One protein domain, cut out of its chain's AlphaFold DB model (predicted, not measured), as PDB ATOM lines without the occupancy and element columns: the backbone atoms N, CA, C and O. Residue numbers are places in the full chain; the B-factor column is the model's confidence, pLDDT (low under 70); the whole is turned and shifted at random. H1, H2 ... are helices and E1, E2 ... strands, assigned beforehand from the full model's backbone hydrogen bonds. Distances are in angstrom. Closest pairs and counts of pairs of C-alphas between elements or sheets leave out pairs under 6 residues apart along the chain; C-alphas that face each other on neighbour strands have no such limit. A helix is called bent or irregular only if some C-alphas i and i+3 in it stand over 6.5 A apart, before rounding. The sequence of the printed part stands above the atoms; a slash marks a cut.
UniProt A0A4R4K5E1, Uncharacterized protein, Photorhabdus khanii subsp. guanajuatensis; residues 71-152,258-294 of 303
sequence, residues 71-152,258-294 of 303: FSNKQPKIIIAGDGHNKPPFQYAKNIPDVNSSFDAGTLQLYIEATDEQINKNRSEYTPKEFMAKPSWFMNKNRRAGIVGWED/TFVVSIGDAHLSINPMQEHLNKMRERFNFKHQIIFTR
ATOM      1  N   PHE A  71     109.099 157.077  94.412       93.56
ATOM      2  CA  PHE A  71     109.064 155.807  93.666       93.56
ATOM      3  C   PHE A  71     110.279 155.532  92.757       93.56
ATOM      4  O   PHE A  71     110.295 154.510  92.062       93.56
ATOM      5  N   SER A  72     111.279 156.417  92.764       92.38
ATOM      6  CA  SER A  72     112.522 156.278  91.995       92.38
ATOM      7  C   SER A  72     113.801 156.531  92.806       92.38
ATOM      8  O   SER A  72     114.907 156.467  92.258       92.38
ATOM      9  N   ASN A  73     113.690 156.792  94.114       94.25
ATOM     10  CA  ASN A  73     114.836 157.120  94.967       94.25
ATOM     11  C   ASN A  73     115.661 155.896  95.411       94.25
ATOM     12  O   ASN A  73     116.648 156.064  96.134       94.25
ATOM     13  N   LYS A  74     115.268 154.676  95.008       91.94
ATOM     14  CA  LYS A  74     115.924 153.395  95.339       91.94
ATOM     15  C   LYS A  74     115.977 153.053  96.830       91.94
ATOM     16  O   LYS A  74     116.619 152.072  97.204       91.94
ATOM     17  N   GLN A  75     115.320 153.834  97.686       94.69
ATOM     18  CA  GLN A  75     115.176 153.495  99.094       94.69
ATOM     19  C   GLN A  75     114.194 152.324  99.241       94.69
ATOM     20  O   GLN A  75     113.207 152.284  98.503       94.69
ATOM     21  N   PRO A  76     114.425 151.401 100.185       93.81
ATOM     22  CA  PRO A  76     113.494 150.328 100.527       93.81
ATOM     23  C   PRO A  76     112.111 150.866 100.929       93.81
ATOM     24  O   PRO A  76     111.997 151.850 101.668       93.81
ATOM     25  N   LYS A  77     111.044 150.220 100.445       96.75
ATOM     26  CA  LYS A  77     109.654 150.673 100.643       96.75
ATOM     27  C   LYS A  77     108.753 149.573 101.161       96.75
ATOM     28  O   LYS A  77     108.971 148.401 100.875       96.75
ATOM     29  N   ILE A  78     107.698 149.987 101.849       97.94
ATOM     30  CA  ILE A  78     106.491 149.198 102.066       97.94
ATOM     31  C   ILE A  78     105.364 149.935 101.343       97.94
ATOM     32  O   ILE A  78     104.991 151.038 101.736       97.94
ATOM     33  N   ILE A  79     104.874 149.354 100.251       96.81
ATOM     34  CA  ILE A  79     103.854 149.928  99.370       96.81
ATOM     35  C   ILE A  79     102.550 149.169  99.602       96.81
ATOM     36  O   ILE A  79     102.517 147.966  99.375       96.81
ATOM     37  N   ILE A  80     101.484 149.843 100.024       95.44
ATOM     38  CA  ILE A  80     100.205 149.214 100.386       95.44
ATOM     39  C   ILE A  80      99.102 149.697  99.434       95.44
ATOM     40  O   ILE A  80      98.983 150.900  99.192       95.44
ATOM     41  N   ALA A  81      98.289 148.786  98.900       92.62
ATOM     42  CA  ALA A  81      97.160 149.127  98.033       92.62
ATOM     43  C   ALA A  81      95.907 148.292  98.320       92.62
ATOM     44  O   ALA A  81      95.991 147.174  98.827       92.62
ATOM     45  N   GLY A  82      94.753 148.847  97.937       90.44
ATOM     46  CA  GLY A  82      93.415 148.274  98.124       90.44
ATOM     47  C   GLY A  82      93.015 147.213  97.110       90.44
ATOM     48  O   GLY A  82      91.835 147.038  96.816       90.44
ATOM     49  N   ASP A  83      93.983 146.552  96.488       90.50
ATOM     50  CA  ASP A  83      93.744 145.658  95.365       90.50
ATOM     51  C   ASP A  83      93.639 144.175  95.762       90.50
ATOM     52  O   ASP A  83      93.692 143.315  94.884       90.50
ATOM     53  N   GLY A  84      93.434 143.872  97.054       89.06
ATOM     54  CA  GLY A  84      93.394 142.505  97.612       89.06
ATOM     55  C   GLY A  84      92.388 141.567  96.947       89.06
ATOM     56  O   GLY A  84      92.632 140.370  96.801       89.06
ATOM     57  N   HIS A  85      91.276 142.114  96.455       87.94
ATOM     58  CA  HIS A  85      90.237 141.343  95.768       87.94
ATOM     59  C   HIS A  85      90.481 141.168  94.259       87.94
ATOM     60  O   HIS A  85      89.726 140.450  93.595       87.94
ATOM     61  N   ASN A  86      91.515 141.796  93.692       90.50
ATOM     62  CA  ASN A  86      91.860 141.625  92.284       90.50
ATOM     63  C   ASN A  86      92.518 140.263  92.041       90.50
ATOM     64  O   ASN A  86      93.175 139.687  92.904       90.50
ATOM     65  N   LYS A  87      92.357 139.740  90.822       90.56
ATOM     66  CA  LYS A  87      92.836 138.408  90.431       90.56
ATOM     67  C   LYS A  87      93.603 138.478  89.098       90.56
ATOM     68  O   LYS A  87      92.968 138.465  88.043       90.56
ATOM     69  N   PRO A  88      94.949 138.571  89.101       92.50
ATOM     70  CA  PRO A  88      95.821 138.734  90.267       92.50
ATOM     71  C   PRO A  88      95.860 140.184  90.787       92.50
ATOM     72  O   PRO A  88      95.597 141.105  90.000       92.50
ATOM     73  N   PRO A  89      96.230 140.397  92.067       93.75
ATOM     74  CA  PRO A  89      96.594 141.712  92.596       93.75
ATOM     75  C   PRO A  89      97.918 142.206  91.985       93.75
ATOM     76  O   PRO A  89      98.561 141.507  91.205       93.75
ATOM     77  N   PHE A  90      98.344 143.415  92.338       94.69
ATOM     78  CA  PHE A  90      99.596 144.084  91.964       94.69
ATOM     79  C   PHE A  90      99.775 144.442  90.489       94.69
ATOM     80  O   PHE A  90     100.895 144.704  90.045       94.69
ATOM     81  N   GLN A  91      98.704 144.494  89.700       92.06
ATOM     82  CA  GLN A  91      98.818 144.790  88.263       92.06
ATOM     83  C   GLN A  91      99.454 146.162  87.985       92.06
ATOM     84  O   GLN A  91     100.127 146.338  86.966       92.06
ATOM     85  N   TYR A  92      99.283 147.111  88.909       91.50
ATOM     86  CA  TYR A  92      99.889 148.441  88.858       91.50
ATOM     87  C   TYR A  92     101.387 148.433  89.203       91.50
ATOM     88  O   TYR A  92     102.140 149.271  88.707       91.50
ATOM     89  N   ALA A  93     101.840 147.486  90.032       93.50
ATOM     90  CA  ALA A  93     103.153 147.529  90.675       93.50
ATOM     91  C   ALA A  93     104.311 147.405  89.674       93.50
ATOM     92  O   ALA A  93     105.384 147.959  89.895       93.50
ATOM     93  N   LYS A  94     104.080 146.755  88.525       91.00
ATOM     94  CA  LYS A  94     105.056 146.664  87.425       91.00
ATOM     95  C   LYS A  94     105.430 148.019  86.817       91.00
ATOM     96  O   LYS A  94     106.407 148.103  86.083       91.00
ATOM     97  N   ASN A  95     104.651 149.063  87.088       91.38
ATOM     98  CA  ASN A  95     104.916 150.414  86.603       91.38
ATOM     99  C   ASN A  95     105.712 151.253  87.622       91.38
ATOM    100  O   ASN A  95     106.045 152.393  87.321       91.38
ATOM    101  N   ILE A  96     106.031 150.716  88.808       93.06
ATOM    102  CA  ILE A  96     106.834 151.403  89.829       93.06
ATOM    103  C   ILE A  96     108.323 151.086  89.593       93.06
ATOM    104  O   ILE A  96     108.712 149.916  89.703       93.06
ATOM    105  N   PRO A  97     109.185 152.084  89.307       93.75
ATOM    106  CA  PRO A  97     110.606 151.849  89.031       93.75
ATOM    107  C   PRO A  97     111.337 151.073  90.133       93.75
ATOM    108  O   PRO A  97     112.078 150.130  89.843       93.75
ATOM    109  N   ASP A  98     111.090 151.408  91.400       94.88
ATOM    110  CA  ASP A  98     111.743 150.738  92.529       94.88
ATOM    111  C   ASP A  98     111.232 149.309  92.778       94.88
ATOM    112  O   ASP A  98     112.000 148.454  93.230       94.88
ATOM    113  N   VAL A  99     109.980 149.000  92.412       95.69
ATOM    114  CA  VAL A  99     109.468 147.617  92.431       95.69
ATOM    115  C   VAL A  99     110.198 146.781  91.389       95.69
ATOM    116  O   VAL A  99     110.686 145.700  91.713       95.69
ATOM    117  N   ASN A 100     110.344 147.287  90.161       93.88
ATOM    118  CA  ASN A 100     111.102 146.593  89.117       93.88
ATOM    119  C   ASN A 100     112.572 146.419  89.500       93.88
ATOM    120  O   ASN A 100     113.113 145.328  89.345       93.88
ATOM    121  N   SER A 101     113.194 147.458  90.062       94.06
ATOM    122  CA  SER A 101     114.584 147.407  90.526       94.06
ATOM    123  C   SER A 101     114.774 146.350  91.621       94.06
ATOM    124  O   SER A 101     115.723 145.567  91.572       94.06
ATOM    125  N   SER A 102     113.840 146.266  92.573       95.88
ATOM    126  CA  SER A 102     113.861 145.245  93.629       95.88
ATOM    127  C   SER A 102     113.582 143.844  93.078       95.88
ATOM    128  O   SER A 102     114.204 142.871  93.502       95.88
ATOM    129  N   PHE A 103     112.688 143.722  92.093       95.38
ATOM    130  CA  PHE A 103     112.423 142.456  91.413       95.38
ATOM    131  C   PHE A 103     113.667 141.953  90.681       95.38
ATOM    132  O   PHE A 103     114.017 140.783  90.813       95.38
ATOM    133  N   ASP A 104     114.370 142.841  89.975       92.75
ATOM    134  CA  ASP A 104     115.646 142.563  89.315       92.75
ATOM    135  C   ASP A 104     116.745 142.134  90.285       92.75
ATOM    136  O   ASP A 104     117.529 141.233  89.979       92.75
ATOM    137  N   ALA A 105     116.796 142.762  91.458       93.62
ATOM    138  CA  ALA A 105     117.756 142.441  92.505       93.62
ATOM    139  C   ALA A 105     117.412 141.149  93.271       93.62
ATOM    140  O   ALA A 105     118.277 140.600  93.954       93.62
ATOM    141  N   GLY A 106     116.180 140.644  93.149       95.19
ATOM    142  CA  GLY A 106     115.694 139.508  93.932       95.19
ATOM    143  C   GLY A 106     115.324 139.862  95.373       95.19
ATOM    144  O   GLY A 106     115.313 138.974  96.223       95.19
ATOM    145  N   THR A 107     115.050 141.141  95.644       96.81
ATOM    146  CA  THR A 107     114.717 141.701  96.966       96.81
ATOM    147  C   THR A 107     113.271 142.210  97.046       96.81
ATOM    148  O   THR A 107     112.906 142.920  97.980       96.81
ATOM    149  N   LEU A 108     112.425 141.864  96.068       97.69
ATOM    150  CA  LEU A 108     110.992 142.164  96.082       97.69
ATOM    151  C   LEU A 108     110.211 141.090  96.854       97.69
ATOM    152  O   LEU A 108     110.367 139.899  96.582       97.69
ATOM    153  N   GLN A 109     109.318 141.521  97.743       97.75
ATOM    154  CA  GLN A 109     108.363 140.681  98.468       97.75
ATOM    155  C   GLN A 109     106.930 141.145  98.182       97.75
ATOM    156  O   GLN A 109     106.616 142.324  98.340       97.75
ATOM    157  N   LEU A 110     106.061 140.221  97.772       97.50
ATOM    158  CA  LEU A 110     104.647 140.466  97.480       97.50
ATOM    159  C   LEU A 110     103.771 139.800  98.550       97.50
ATOM    160  O   LEU A 110     103.788 138.576  98.675       97.50
ATOM    161  N   TYR A 111     103.015 140.599  99.304       97.38
ATOM    162  CA  TYR A 111     102.145 140.164 100.402       97.38
ATOM    163  C   TYR A 111     100.687 140.129  99.962       97.38
ATOM    164  O   TYR A 111     100.112 141.170  99.652       97.38
ATOM    165  N   ILE A 112     100.087 138.947  99.959       94.75
ATOM    166  CA  ILE A 112      98.796 138.687  99.317       94.75
ATOM    167  C   ILE A 112      97.749 138.296 100.352       94.75
ATOM    168  O   ILE A 112      98.038 137.505 101.251       94.75
ATOM    169  N   GLU A 113      96.527 138.801 100.157       92.19
ATOM    170  CA  GLU A 113      95.316 138.404 100.884       92.19
ATOM    171  C   GLU A 113      94.911 136.968 100.542       92.19
ATOM    172  O   GLU A 113      94.029 136.697  99.724       92.19
ATOM    173  N   ALA A 114      95.672 136.036 101.102       92.38
ATOM    174  CA  ALA A 114      95.522 134.600 100.975       92.38
ATOM    175  C   ALA A 114      96.405 133.902 102.011       92.38
ATOM    176  O   ALA A 114      97.340 134.493 102.565       92.38
ATOM    177  N   THR A 115      96.156 132.611 102.204       93.50
ATOM    178  CA  THR A 115      97.087 131.726 102.911       93.50
ATOM    179  C   THR A 115      98.195 131.250 101.969       93.50
ATOM    180  O   THR A 115      98.030 131.223 100.741       93.50
ATOM    181  N   ASP A 116      99.326 130.812 102.524       93.88
ATOM    182  CA  ASP A 116     100.419 130.252 101.720       93.88
ATOM    183  C   ASP A 116      99.975 128.997 100.939       93.88
ATOM    184  O   ASP A 116     100.367 128.798  99.787       93.88
ATOM    185  N   GLU A 117      99.099 128.158 101.501       94.06
ATOM    186  CA  GLU A 117      98.560 126.967 100.829       94.06
ATOM    187  C   GLU A 117      97.706 127.327  99.611       94.06
ATOM    188  O   GLU A 117      97.815 126.678  98.566       94.06
ATOM    189  N   GLN A 118      96.871 128.365  99.720       93.19
ATOM    190  CA  GLN A 118      96.045 128.839  98.606       93.19
ATOM    191  C   GLN A 118      96.922 129.331  97.448       93.19
ATOM    192  O   GLN A 118      96.703 128.951  96.293       93.19
ATOM    193  N   ILE A 119      97.963 130.105  97.766       93.50
ATOM    194  CA  ILE A 119      98.933 130.606  96.786       93.50
ATOM    195  C   ILE A 119      99.675 129.443  96.123       93.50
ATOM    196  O   ILE A 119      99.789 129.397  94.897       93.50
ATOM    197  N   ASN A 120     100.150 128.478  96.910       93.00
ATOM    198  CA  ASN A 120     100.877 127.319  96.397       93.00
ATOM    199  C   ASN A 120     100.008 126.445  95.481       93.00
ATOM    200  O   ASN A 120     100.511 125.889  94.502       93.00
ATOM    201  N   LYS A 121      98.700 126.363  95.751       94.12
ATOM    202  CA  LYS A 121      97.743 125.623  94.922       94.12
ATOM    203  C   LYS A 121      97.429 126.325  93.597       94.12
ATOM    204  O   LYS A 121      97.281 125.638  92.587       94.12
ATOM    205  N   ASN A 122      97.316 127.658  93.576       92.50
ATOM    206  CA  ASN A 122      96.957 128.411  92.368       92.50
ATOM    207  C   ASN A 122      97.758 129.709  92.185       92.50
ATOM    208  O   ASN A 122      97.210 130.808  92.121       92.50
ATOM    209  N   ARG A 123      99.079 129.594  92.034       90.38
ATOM    210  CA  ARG A 123      99.976 130.759  91.975       90.38
ATOM    211  C   ARG A 123      99.597 131.808  90.921       90.38
ATOM    212  O   ARG A 123      99.752 132.999  91.168       90.38
ATOM    213  N   SER A 124      99.088 131.392  89.760       91.06
ATOM    214  CA  SER A 124      98.703 132.309  88.676       91.06
ATOM    215  C   SER A 124      97.494 133.187  88.990       91.06
ATOM    216  O   SER A 124      97.337 134.236  88.372       91.06
ATOM    217  N   GLU A 125      96.634 132.767  89.918       92.94
ATOM    218  CA  GLU A 125      95.497 133.573  90.370       92.94
ATOM    219  C   GLU A 125      95.943 134.718  91.288       92.94
ATOM    220  O   GLU A 125      95.297 135.761  91.328       92.94
ATOM    221  N   TYR A 126      97.063 134.536  91.989       92.81
ATOM    222  CA  TYR A 126      97.525 135.431  93.047       92.81
ATOM    223  C   TYR A 126      98.766 136.248  92.666       92.81
ATOM    224  O   TYR A 126      99.106 137.211  93.343       92.81
ATOM    225  N   THR A 127      99.474 135.901  91.589       92.44
ATOM    226  CA  THR A 127     100.693 136.607  91.168       92.44
ATOM    227  C   THR A 127     100.609 137.023  89.696       92.44
ATOM    228  O   THR A 127     100.380 136.166  88.839       92.44
ATOM    229  N   PRO A 128     100.846 138.307  89.353       93.19
ATOM    230  CA  PRO A 128     100.970 138.738  87.963       93.19
ATOM    231  C   PRO A 128     102.039 137.960  87.198       93.19
ATOM    232  O   PRO A 128     103.109 137.648  87.728       93.19
ATOM    233  N   LYS A 129     101.776 137.695  85.913       92.44
ATOM    234  CA  LYS A 129     102.679 136.929  85.036       92.44
ATOM    235  C   LYS A 129     104.075 137.547  84.972       92.44
ATOM    236  O   LYS A 129     105.065 136.823  84.894       92.44
ATOM    237  N   GLU A 130     104.153 138.870  85.041       91.00
ATOM    238  CA  GLU A 130     105.387 139.650  85.031       91.00
ATOM    239  C   GLU A 130     106.318 139.284  86.194       91.00
ATOM    240  O   GLU A 130     107.526 139.169  85.991       91.00
ATOM    241  N   PHE A 131     105.763 139.020  87.380       93.31
ATOM    242  CA  PHE A 131     106.525 138.632  88.573       93.31
ATOM    243  C   PHE A 131     106.782 137.120  88.669       93.31
ATOM    244  O   PHE A 131     107.562 136.667  89.507       93.31
ATOM    245  N   MET A 132     106.162 136.326  87.790       89.12
ATOM    246  CA  MET A 132     106.402 134.883  87.655       89.12
ATOM    247  C   MET A 132     107.445 134.544  86.583       89.12
ATOM    248  O   MET A 132     107.875 133.390  86.485       89.12
ATOM    249  N   ALA A 133     107.825 135.514  85.749       82.44
ATOM    250  CA  ALA A 133     108.743 135.297  84.643       82.44
ATOM    251  C   ALA A 133     110.115 134.830  85.149       82.44
ATOM    252  O   ALA A 133     110.722 135.449  86.023       82.44
ATOM    253  N   LYS A 134     110.619 133.730  84.575       80.31
ATOM    254  CA  LYS A 134     111.971 133.247  84.873       80.31
ATOM    255  C   LYS A 134     113.015 134.193  84.265       80.31
ATOM    256  O   LYS A 134     112.783 134.707  83.166       80.31
ATOM    257  N   PRO A 135     114.178 134.368  84.915       81.38
ATOM    258  CA  PRO A 135     115.294 135.088  84.318       81.38
ATOM    259  C   PRO A 135     115.659 134.491  82.953       81.38
ATOM    260  O   PRO A 135     115.903 133.289  82.837       81.38
ATOM    261  N   SER A 136     115.688 135.330  81.918       80.94
ATOM    262  CA  SER A 136     116.264 134.977  80.614       80.94
ATOM    263  C   SER A 136     117.792 134.997  80.695       80.94
ATOM    264  O   SER A 136     118.360 135.539  81.641       80.94
ATOM    265  N   TRP A 137     118.476 134.461  79.680       80.56
ATOM    266  CA  TRP A 137     119.940 134.472  79.630       80.56
ATOM    267  C   TRP A 137     120.532 135.901  79.626       80.56
ATOM    268  O   TRP A 137     121.659 136.118  80.048       80.56
ATOM    269  N   PHE A 138     119.747 136.905  79.232       80.69
ATOM    270  CA  PHE A 138     120.149 138.315  79.284       80.69
ATOM    271  C   PHE A 138     119.707 139.049  80.563       80.69
ATOM    272  O   PHE A 138     119.889 140.258  80.659       80.69
ATOM    273  N   MET A 139     119.101 138.355  81.534       81.31
ATOM    274  CA  MET A 139     118.595 138.954  82.775       81.31
ATOM    275  C   MET A 139     119.428 138.556  83.994       81.31
ATOM    276  O   MET A 139     120.133 137.545  83.999       81.31
ATOM    277  N   ASN A 140     119.298 139.337  85.069       80.62
ATOM    278  CA  ASN A 140     119.879 138.996  86.360       80.62
ATOM    279  C   ASN A 140     119.314 137.655  86.857       80.62
ATOM    280  O   ASN A 140     118.103 137.493  86.993       80.62
ATOM    281  N   LYS A 141     120.193 136.700  87.173       86.25
ATOM    282  CA  LYS A 141     119.808 135.375  87.691       86.25
ATOM    283  C   LYS A 141     119.089 135.447  89.042       86.25
ATOM    284  O   LYS A 141     118.361 134.520  89.383       86.25
ATOM    285  N   ASN A 142     119.280 136.537  89.783       87.25
ATOM    286  CA  ASN A 142     118.597 136.780  91.048       87.25
ATOM    287  C   ASN A 142     117.169 137.305  90.860       87.25
ATOM    288  O   ASN A 142     116.438 137.338  91.843       87.25
ATOM    289  N   ARG A 143     116.758 137.677  89.635       92.56
ATOM    290  CA  ARG A 143     115.447 138.277  89.368       92.56
ATOM    291  C   ARG A 143     114.319 137.342  89.804       92.56
ATOM    292  O   ARG A 143     114.075 136.313  89.170       92.56
ATOM    293  N   ARG A 144     113.648 137.691  90.901       93.75
ATOM    294  CA  ARG A 144     112.520 136.948  91.480       93.75
ATOM    295  C   ARG A 144     111.775 137.806  92.499       93.75
ATOM    296  O   ARG A 144     112.357 138.696  93.110       93.75
ATOM    297  N   ALA A 145     110.505 137.486  92.702       95.19
ATOM    298  CA  ALA A 145     109.707 138.003  93.800       95.19
ATOM    299  C   ALA A 145     109.486 136.871  94.805       95.19
ATOM    300  O   ALA A 145     109.128 135.753  94.409       95.19
ATOM    301  N   GLY A 146     109.709 137.151  96.085       95.56
ATOM    302  CA  GLY A 146     109.151 136.334  97.153       95.56
ATOM    303  C   GLY A 146     107.650 136.599  97.249       95.56
ATOM    304  O   GLY A 146     107.201 137.726  97.050       95.56
ATOM    305  N   ILE A 147     106.877 135.539  97.466       95.62
ATOM    306  CA  ILE A 147     105.419 135.594  97.549       95.62
ATOM    307  C   ILE A 147     105.039 135.119  98.943       95.62
ATOM    308  O   ILE A 147     105.481 134.045  99.345       95.62
ATOM    309  N   VAL A 148     104.262 135.925  99.659       95.69
ATOM    310  CA  VAL A 148     103.905 135.688 101.058       95.69
ATOM    311  C   VAL A 148     102.394 135.815 101.202       95.69
ATOM    312  O   VAL A 148     101.835 136.884 100.955       95.69
ATOM    313  N   GLY A 149     101.731 134.737 101.611       95.00
ATOM    314  CA  GLY A 149     100.367 134.799 102.119       95.00
ATOM    315  C   GLY A 149     100.371 135.446 103.495       95.00
ATOM    316  O   GLY A 149     101.229 135.152 104.338       95.00
ATOM    317  N   TRP A 150      99.466 136.389 103.731       93.00
ATOM    318  CA  TRP A 150      99.396 137.043 105.032       93.00
ATOM    319  C   TRP A 150      98.309 136.516 105.961       93.00
ATOM    320  O   TRP A 150      98.374 136.815 107.151       93.00
ATOM    321  N   GLU A 151      97.373 135.708 105.470       91.62
ATOM    322  CA  GLU A 151      96.369 135.079 106.327       91.62
ATOM    323  C   GLU A 151      96.932 133.862 107.073       91.62
ATOM    324  O   GLU A 151      97.701 133.079 106.510       91.62
ATOM    325  N   ASP A 152      96.520 133.694 108.332       92.88
ATOM    326  CA  ASP A 152      96.741 132.453 109.074       92.88
ATOM    327  C   ASP A 152      95.771 131.379 108.575       92.88
ATOM    328  O   ASP A 152      94.556 131.579 108.553       92.88
ATOM    329  N   THR A 258     112.081 145.530  99.133       98.00
ATOM    330  CA  THR A 258     110.838 146.273  98.898       98.00
ATOM    331  C   THR A 258     109.668 145.334  99.097       98.00
ATOM    332  O   THR A 258     109.629 144.244  98.525       98.00
ATOM    333  N   PHE A 259     108.704 145.780  99.888       98.31
ATOM    334  CA  PHE A 259     107.480 145.069 100.204       98.31
ATOM    335  C   PHE A 259     106.325 145.736  99.466       98.31
ATOM    336  O   PHE A 259     106.145 146.948  99.565       98.31
ATOM    337  N   VAL A 260     105.536 144.958  98.733       97.56
ATOM    338  CA  VAL A 260     104.273 145.418  98.144       97.56
ATOM    339  C   VAL A 260     103.159 144.577  98.743       97.56
ATOM    340  O   VAL A 260     103.213 143.350  98.698       97.56
ATOM    341  N   VAL A 261     102.181 145.236  99.349       97.06
ATOM    342  CA  VAL A 261     101.160 144.635 100.200       97.06
ATOM    343  C   VAL A 261      99.796 144.917  99.595       97.06
ATOM    344  O   VAL A 261      99.406 146.072  99.435       97.06
ATOM    345  N   SER A 262      99.093 143.847  99.245       94.12
ATOM    346  CA  SER A 262      97.738 143.896  98.717       94.12
ATOM    347  C   SER A 262      96.766 143.553  99.834       94.12
ATOM    348  O   SER A 262      96.897 142.497 100.462       94.12
ATOM    349  N   ILE A 263      95.829 144.458 100.101       90.44
ATOM    350  CA  ILE A 263      94.788 144.296 101.117       90.44
ATOM    351  C   ILE A 263      93.426 144.690 100.549       90.44
ATOM    352  O   ILE A 263      93.337 145.530  99.654       90.44
ATOM    353  N   GLY A 264      92.356 144.086 101.048       85.00
ATOM    354  CA  GLY A 264      90.988 144.489 100.753       85.00
ATOM    355  C   GLY A 264      90.624 145.827 101.402       85.00
ATOM    356  O   GLY A 264      91.231 146.256 102.384       85.00
ATOM    357  N   ASP A 265      89.591 146.487 100.870       69.88
ATOM    358  CA  ASP A 265      89.185 147.845 101.279       69.88
ATOM    359  C   ASP A 265      88.926 148.008 102.780       69.88
ATOM    360  O   ASP A 265      89.164 149.085 103.335       69.88
ATOM    361  N   ALA A 266      88.424 146.952 103.432       62.62
ATOM    362  CA  ALA A 266      88.111 146.960 104.860       62.62
ATOM    363  C   ALA A 266      89.344 147.340 105.699       62.62
ATOM    364  O   ALA A 266      89.256 148.141 106.626       62.62
ATOM    365  N   HIS A 267      90.521 146.883 105.271       76.12
ATOM    366  CA  HIS A 267      91.791 147.047 105.971       76.12
ATOM    367  C   HIS A 267      92.441 148.434 105.790       76.12
ATOM    368  O   HIS A 267      93.447 148.739 106.435       76.12
ATOM    369  N   LEU A 268      91.884 149.285 104.918       70.00
ATOM    370  CA  LEU A 268      92.467 150.576 104.525       70.00
ATOM    371  C   LEU A 268      91.872 151.800 105.229       70.00
ATOM    372  O   LEU A 268      92.483 152.878 105.198       70.00
ATOM    373  N   SER A 269      90.670 151.669 105.796       67.19
ATOM    374  CA  SER A 269      89.866 152.830 106.214       67.19
ATOM    375  C   SER A 269      89.361 152.757 107.653       67.19
ATOM    376  O   SER A 269      89.309 153.788 108.317       67.19
ATOM    377  N   ILE A 270      89.018 151.569 108.153       63.94
ATOM    378  CA  ILE A 270      88.561 151.366 109.532       63.94
ATOM    379  C   ILE A 270      89.683 150.630 110.269       63.94
ATOM    380  O   ILE A 270      90.075 149.545 109.857       63.94
ATOM    381  N   ASN A 271      90.244 151.239 111.322       62.09
ATOM    382  CA  ASN A 271      91.407 150.713 112.056       62.09
ATOM    383  C   ASN A 271      92.582 150.300 111.138       62.09
ATOM    384  O   ASN A 271      92.995 149.138 111.137       62.09
ATOM    385  N   PRO A 272      93.082 151.214 110.297       83.25
ATOM    386  CA  PRO A 272      93.829 150.838 109.111       83.25
ATOM    387  C   PRO A 272      95.180 150.178 109.417       83.25
ATOM    388  O   PRO A 272      95.940 150.639 110.274       83.25
ATOM    389  N   MET A 273      95.529 149.136 108.658       90.44
ATOM    390  CA  MET A 273      96.781 148.386 108.843       90.44
ATOM    391  C   MET A 273      98.025 149.289 108.775       90.44
ATOM    392  O   MET A 273      98.959 149.118 109.562       90.44
ATOM    393  N   GLN A 274      98.025 150.302 107.901       91.38
ATOM    394  CA  GLN A 274      99.153 151.225 107.759       91.38
ATOM    395  C   GLN A 274      99.437 152.057 109.022       91.38
ATOM    396  O   GLN A 274     100.595 152.395 109.272       91.38
ATOM    397  N   GLU A 275      98.424 152.349 109.844       91.75
ATOM    398  CA  GLU A 275      98.607 153.085 111.100       91.75
ATOM    399  C   GLU A 275      99.292 152.202 112.149       91.75
ATOM    400  O   GLU A 275     100.247 152.634 112.801       91.75
ATOM    401  N   HIS A 276      98.854 150.942 112.273       93.00
ATOM    402  CA  HIS A 276      99.519 149.947 113.123       93.00
ATOM    403  C   HIS A 276     100.975 149.760 112.713       93.00
ATOM    404  O   HIS A 276     101.868 149.794 113.560       93.00
ATOM    405  N   LEU A 277     101.227 149.634 111.409       95.31
ATOM    406  CA  LEU A 277     102.574 149.480 110.876       95.31
ATOM    407  C   LEU A 277     103.457 150.692 111.201       95.31
ATOM    408  O   LEU A 277     104.611 150.513 111.593       95.31
ATOM    409  N   ASN A 278     102.930 151.915 111.086       95.00
ATOM    410  CA  ASN A 278     103.689 153.118 111.422       95.00
ATOM    411  C   ASN A 278     104.090 153.151 112.905       95.00
ATOM    412  O   ASN A 278     105.258 153.378 113.214       95.00
ATOM    413  N   LYS A 279     103.166 152.815 113.816       93.75
ATOM    414  CA  LYS A 279     103.440 152.732 115.266       93.75
ATOM    415  C   LYS A 279     104.472 151.656 115.618       93.75
ATOM    416  O   LYS A 279     105.180 151.763 116.615       93.75
ATOM    417  N   MET A 280     104.588 150.616 114.797       94.81
ATOM    418  CA  MET A 280     105.570 149.545 114.982       94.81
ATOM    419  C   MET A 280     106.989 149.921 114.547       94.81
ATOM    420  O   MET A 280     107.930 149.186 114.860       94.81
ATOM    421  N   ARG A 281     107.171 151.063 113.870       93.50
ATOM    422  CA  ARG A 281     108.473 151.521 113.373       93.50
ATOM    423  C   ARG A 281     109.525 151.607 114.471       93.50
ATOM    424  O   ARG A 281     110.619 151.089 114.280       93.50
ATOM    425  N   GLU A 282     109.201 152.207 115.614       90.56
ATOM    426  CA  GLU A 282     110.148 152.341 116.731       90.56
ATOM    427  C   GLU A 282     110.459 150.988 117.376       90.56
ATOM    428  O   GLU A 282     111.618 150.668 117.633       90.56
ATOM    429  N   ARG A 283     109.427 150.158 117.582       94.94
ATOM    430  CA  ARG A 283     109.555 148.842 118.222       94.94
ATOM    431  C   ARG A 283     110.450 147.887 117.429       94.94
ATOM    432  O   ARG A 283     111.220 147.148 118.036       94.94
ATOM    433  N   PHE A 284     110.326 147.877 116.103       96.50
ATOM    434  CA  PHE A 284     111.073 146.968 115.223       96.50
ATOM    435  C   PHE A 284     112.268 147.631 114.522       96.50
ATOM    436  O   PHE A 284     113.069 146.933 113.911       96.50
ATOM    437  N   ASN A 285     112.422 148.954 114.626       94.94
ATOM    438  CA  ASN A 285     113.525 149.734 114.059       94.94
ATOM    439  C   ASN A 285     113.722 149.564 112.533       94.94
ATOM    440  O   ASN A 285     114.847 149.569 112.033       94.94
ATOM    441  N   PHE A 286     112.635 149.428 111.764       96.06
ATOM    442  CA  PHE A 286     112.718 149.356 110.300       96.06
ATOM    443  C   PHE A 286     112.720 150.753 109.652       96.06
ATOM    444  O   PHE A 286     112.018 151.676 110.074       96.06
ATOM    445  N   LYS A 287     113.480 150.908 108.561       94.31
ATOM    446  CA  LYS A 287     113.726 152.212 107.904       94.31
ATOM    447  C   LYS A 287     112.931 152.448 106.618       94.31
ATOM    448  O   LYS A 287     113.042 153.509 106.015       94.31
ATOM    449  N   HIS A 288     112.124 151.476 106.207       96.94
ATOM    450  CA  HIS A 288     111.353 151.530 104.969       96.94
ATOM    451  C   HIS A 288     110.421 152.745 104.921       96.94
ATOM    452  O   HIS A 288     109.761 153.076 105.915       96.94
ATOM    453  N   GLN A 289     110.319 153.375 103.751       95.19
ATOM    454  CA  GLN A 289     109.278 154.372 103.497       95.19
ATOM    455  C   GLN A 289     107.929 153.650 103.381       95.19
ATOM    456  O   GLN A 289     107.813 152.708 102.597       95.19
ATOM    457  N   ILE A 290     106.931 154.060 104.168       95.75
ATOM    458  CA  ILE A 290     105.571 153.505 104.087       95.75
ATOM    459  C   ILE A 290     104.774 154.392 103.142       95.75
ATOM    460  O   ILE A 290     104.617 155.578 103.408       95.75
ATOM    461  N   ILE A 291     104.274 153.815 102.058       95.44
ATOM    462  CA  ILE A 291     103.484 154.517 101.050       95.44
ATOM    463  C   ILE A 291     102.219 153.713 100.827       95.44
ATOM    464  O   ILE A 291     102.286 152.496 100.658       95.44
ATOM    465  N   PHE A 292     101.064 154.362 100.804       94.38
ATOM    466  CA  PHE A 292      99.807 153.647 100.655       94.38
ATOM    467  C   PHE A 292      98.783 154.408  99.832       94.38
ATOM    468  O   PHE A 292      98.832 155.627  99.693       94.38
ATOM    469  N   THR A 293      97.836 153.667  99.277       91.12
ATOM    470  CA  THR A 293      96.663 154.210  98.603       91.12
ATOM    471  C   THR A 293      95.442 153.388  98.971       91.12
ATOM    472  O   THR A 293      95.538 152.193  99.249       91.12
ATOM    473  N   ARG A 294      94.281 154.043  98.962       87.50
ATOM    474  CA  ARG A 294      92.985 153.389  99.165       87.50
ATOM    475  C   ARG A 294      92.325 152.972  97.845       87.50
ATOM    476  O   ARG A 294      91.173 152.558  97.843       87.50
TER     477      ARG A 294
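This is residues 71 to 152 and 258 to 294 of the 303 residues of an uncharacterized protein of Photorhabdus khanii subsp. guanajuatensis (UniProt A0A4R4K5E1). A twisted sheet of five parallel strands forms the middle of three layers, with H1 and H2 on one face and the longer H6 on the other. H3 and H4 graze the sheet between H2 and the loop of residues 133 to 144, which reaches 26 A from the mean of the C-alphas. The 119 printed residues include six named helices and five named strands, in the order E1 H1 E2 H2 H3 H4 E3 E4 H5 H6 E5; the sheet's order is E3 E2 E4 E1 E5. The class is mixed, and the whole is compact: radius of gyration of the C-alphas 14.3 A, spans 45 by 33 by 23 A.

E1, residues 77 to 81, is parallel to its neighbours E5, residues 289 to 293, and E4, residues 258 to 262, at 12 degrees each; N 78 and O 289 are 2.8 A apart, N 79 and O 259 2.8 A, within hydrogen-bond range. E2, residues 108 to 112, is parallel to E4 at 16 degrees (N 109 and O 258, 2.9 A) and to E3, residues 145 to 149, at 24 degrees (N 110 and O 146, 2.8 A). The sheet is twisted, up to 4.1 A off its best plane. H1, residues 97 to 105, is on the sheet at a height of 7.1 A, only just over E4 with 3 C-alphas, across the strands at 64 degrees to E4 on the local plane. E1, H1, E2 and E4, H5 H6, E5 are split strand-helix-strand units, another strand lying between their two, with right-handed crossovers; H5 is residues 266 to 269, H6 residues 273 to 284. E2, H2 H3 H4, E3 is a strand-helix-strand unit, helices between parallel neighbours; H2 is residues 116 to 121, H3 123 to 126, H4 129 to 132. H2 is on the sheet, its closest C-alphas to E3 being Asp 116 and Gly 149, 4.6 A. H3, H4 and H5 only graze it, H5 only just, with 5 pairs within 10 A. H6, on the opposite face from H1, lies over E5 at 10.8 A height, along it at 3 degrees on the local plane; it is only just irregular, C-alphas 279 and 282 being 6.9 A apart. O i to N i+4 pairs are within range throughout H1 and H2, and 6 of 8 in H6.

E1 begins at C-alpha 77 (109.654, 150.673, 100.643); E5, 13.5 A long, ends at C-alpha 293 (96.663, 154.210, 98.603). H6 is 15.7 A long, H1 12.3 A.

Residues 153 to 257 are not printed; C-alphas 152 and 258 are 22.2 A apart. The links E1 to H1 and H4 to E3 are long. Confidence is low at residues 265 to 266 and 269 to 271.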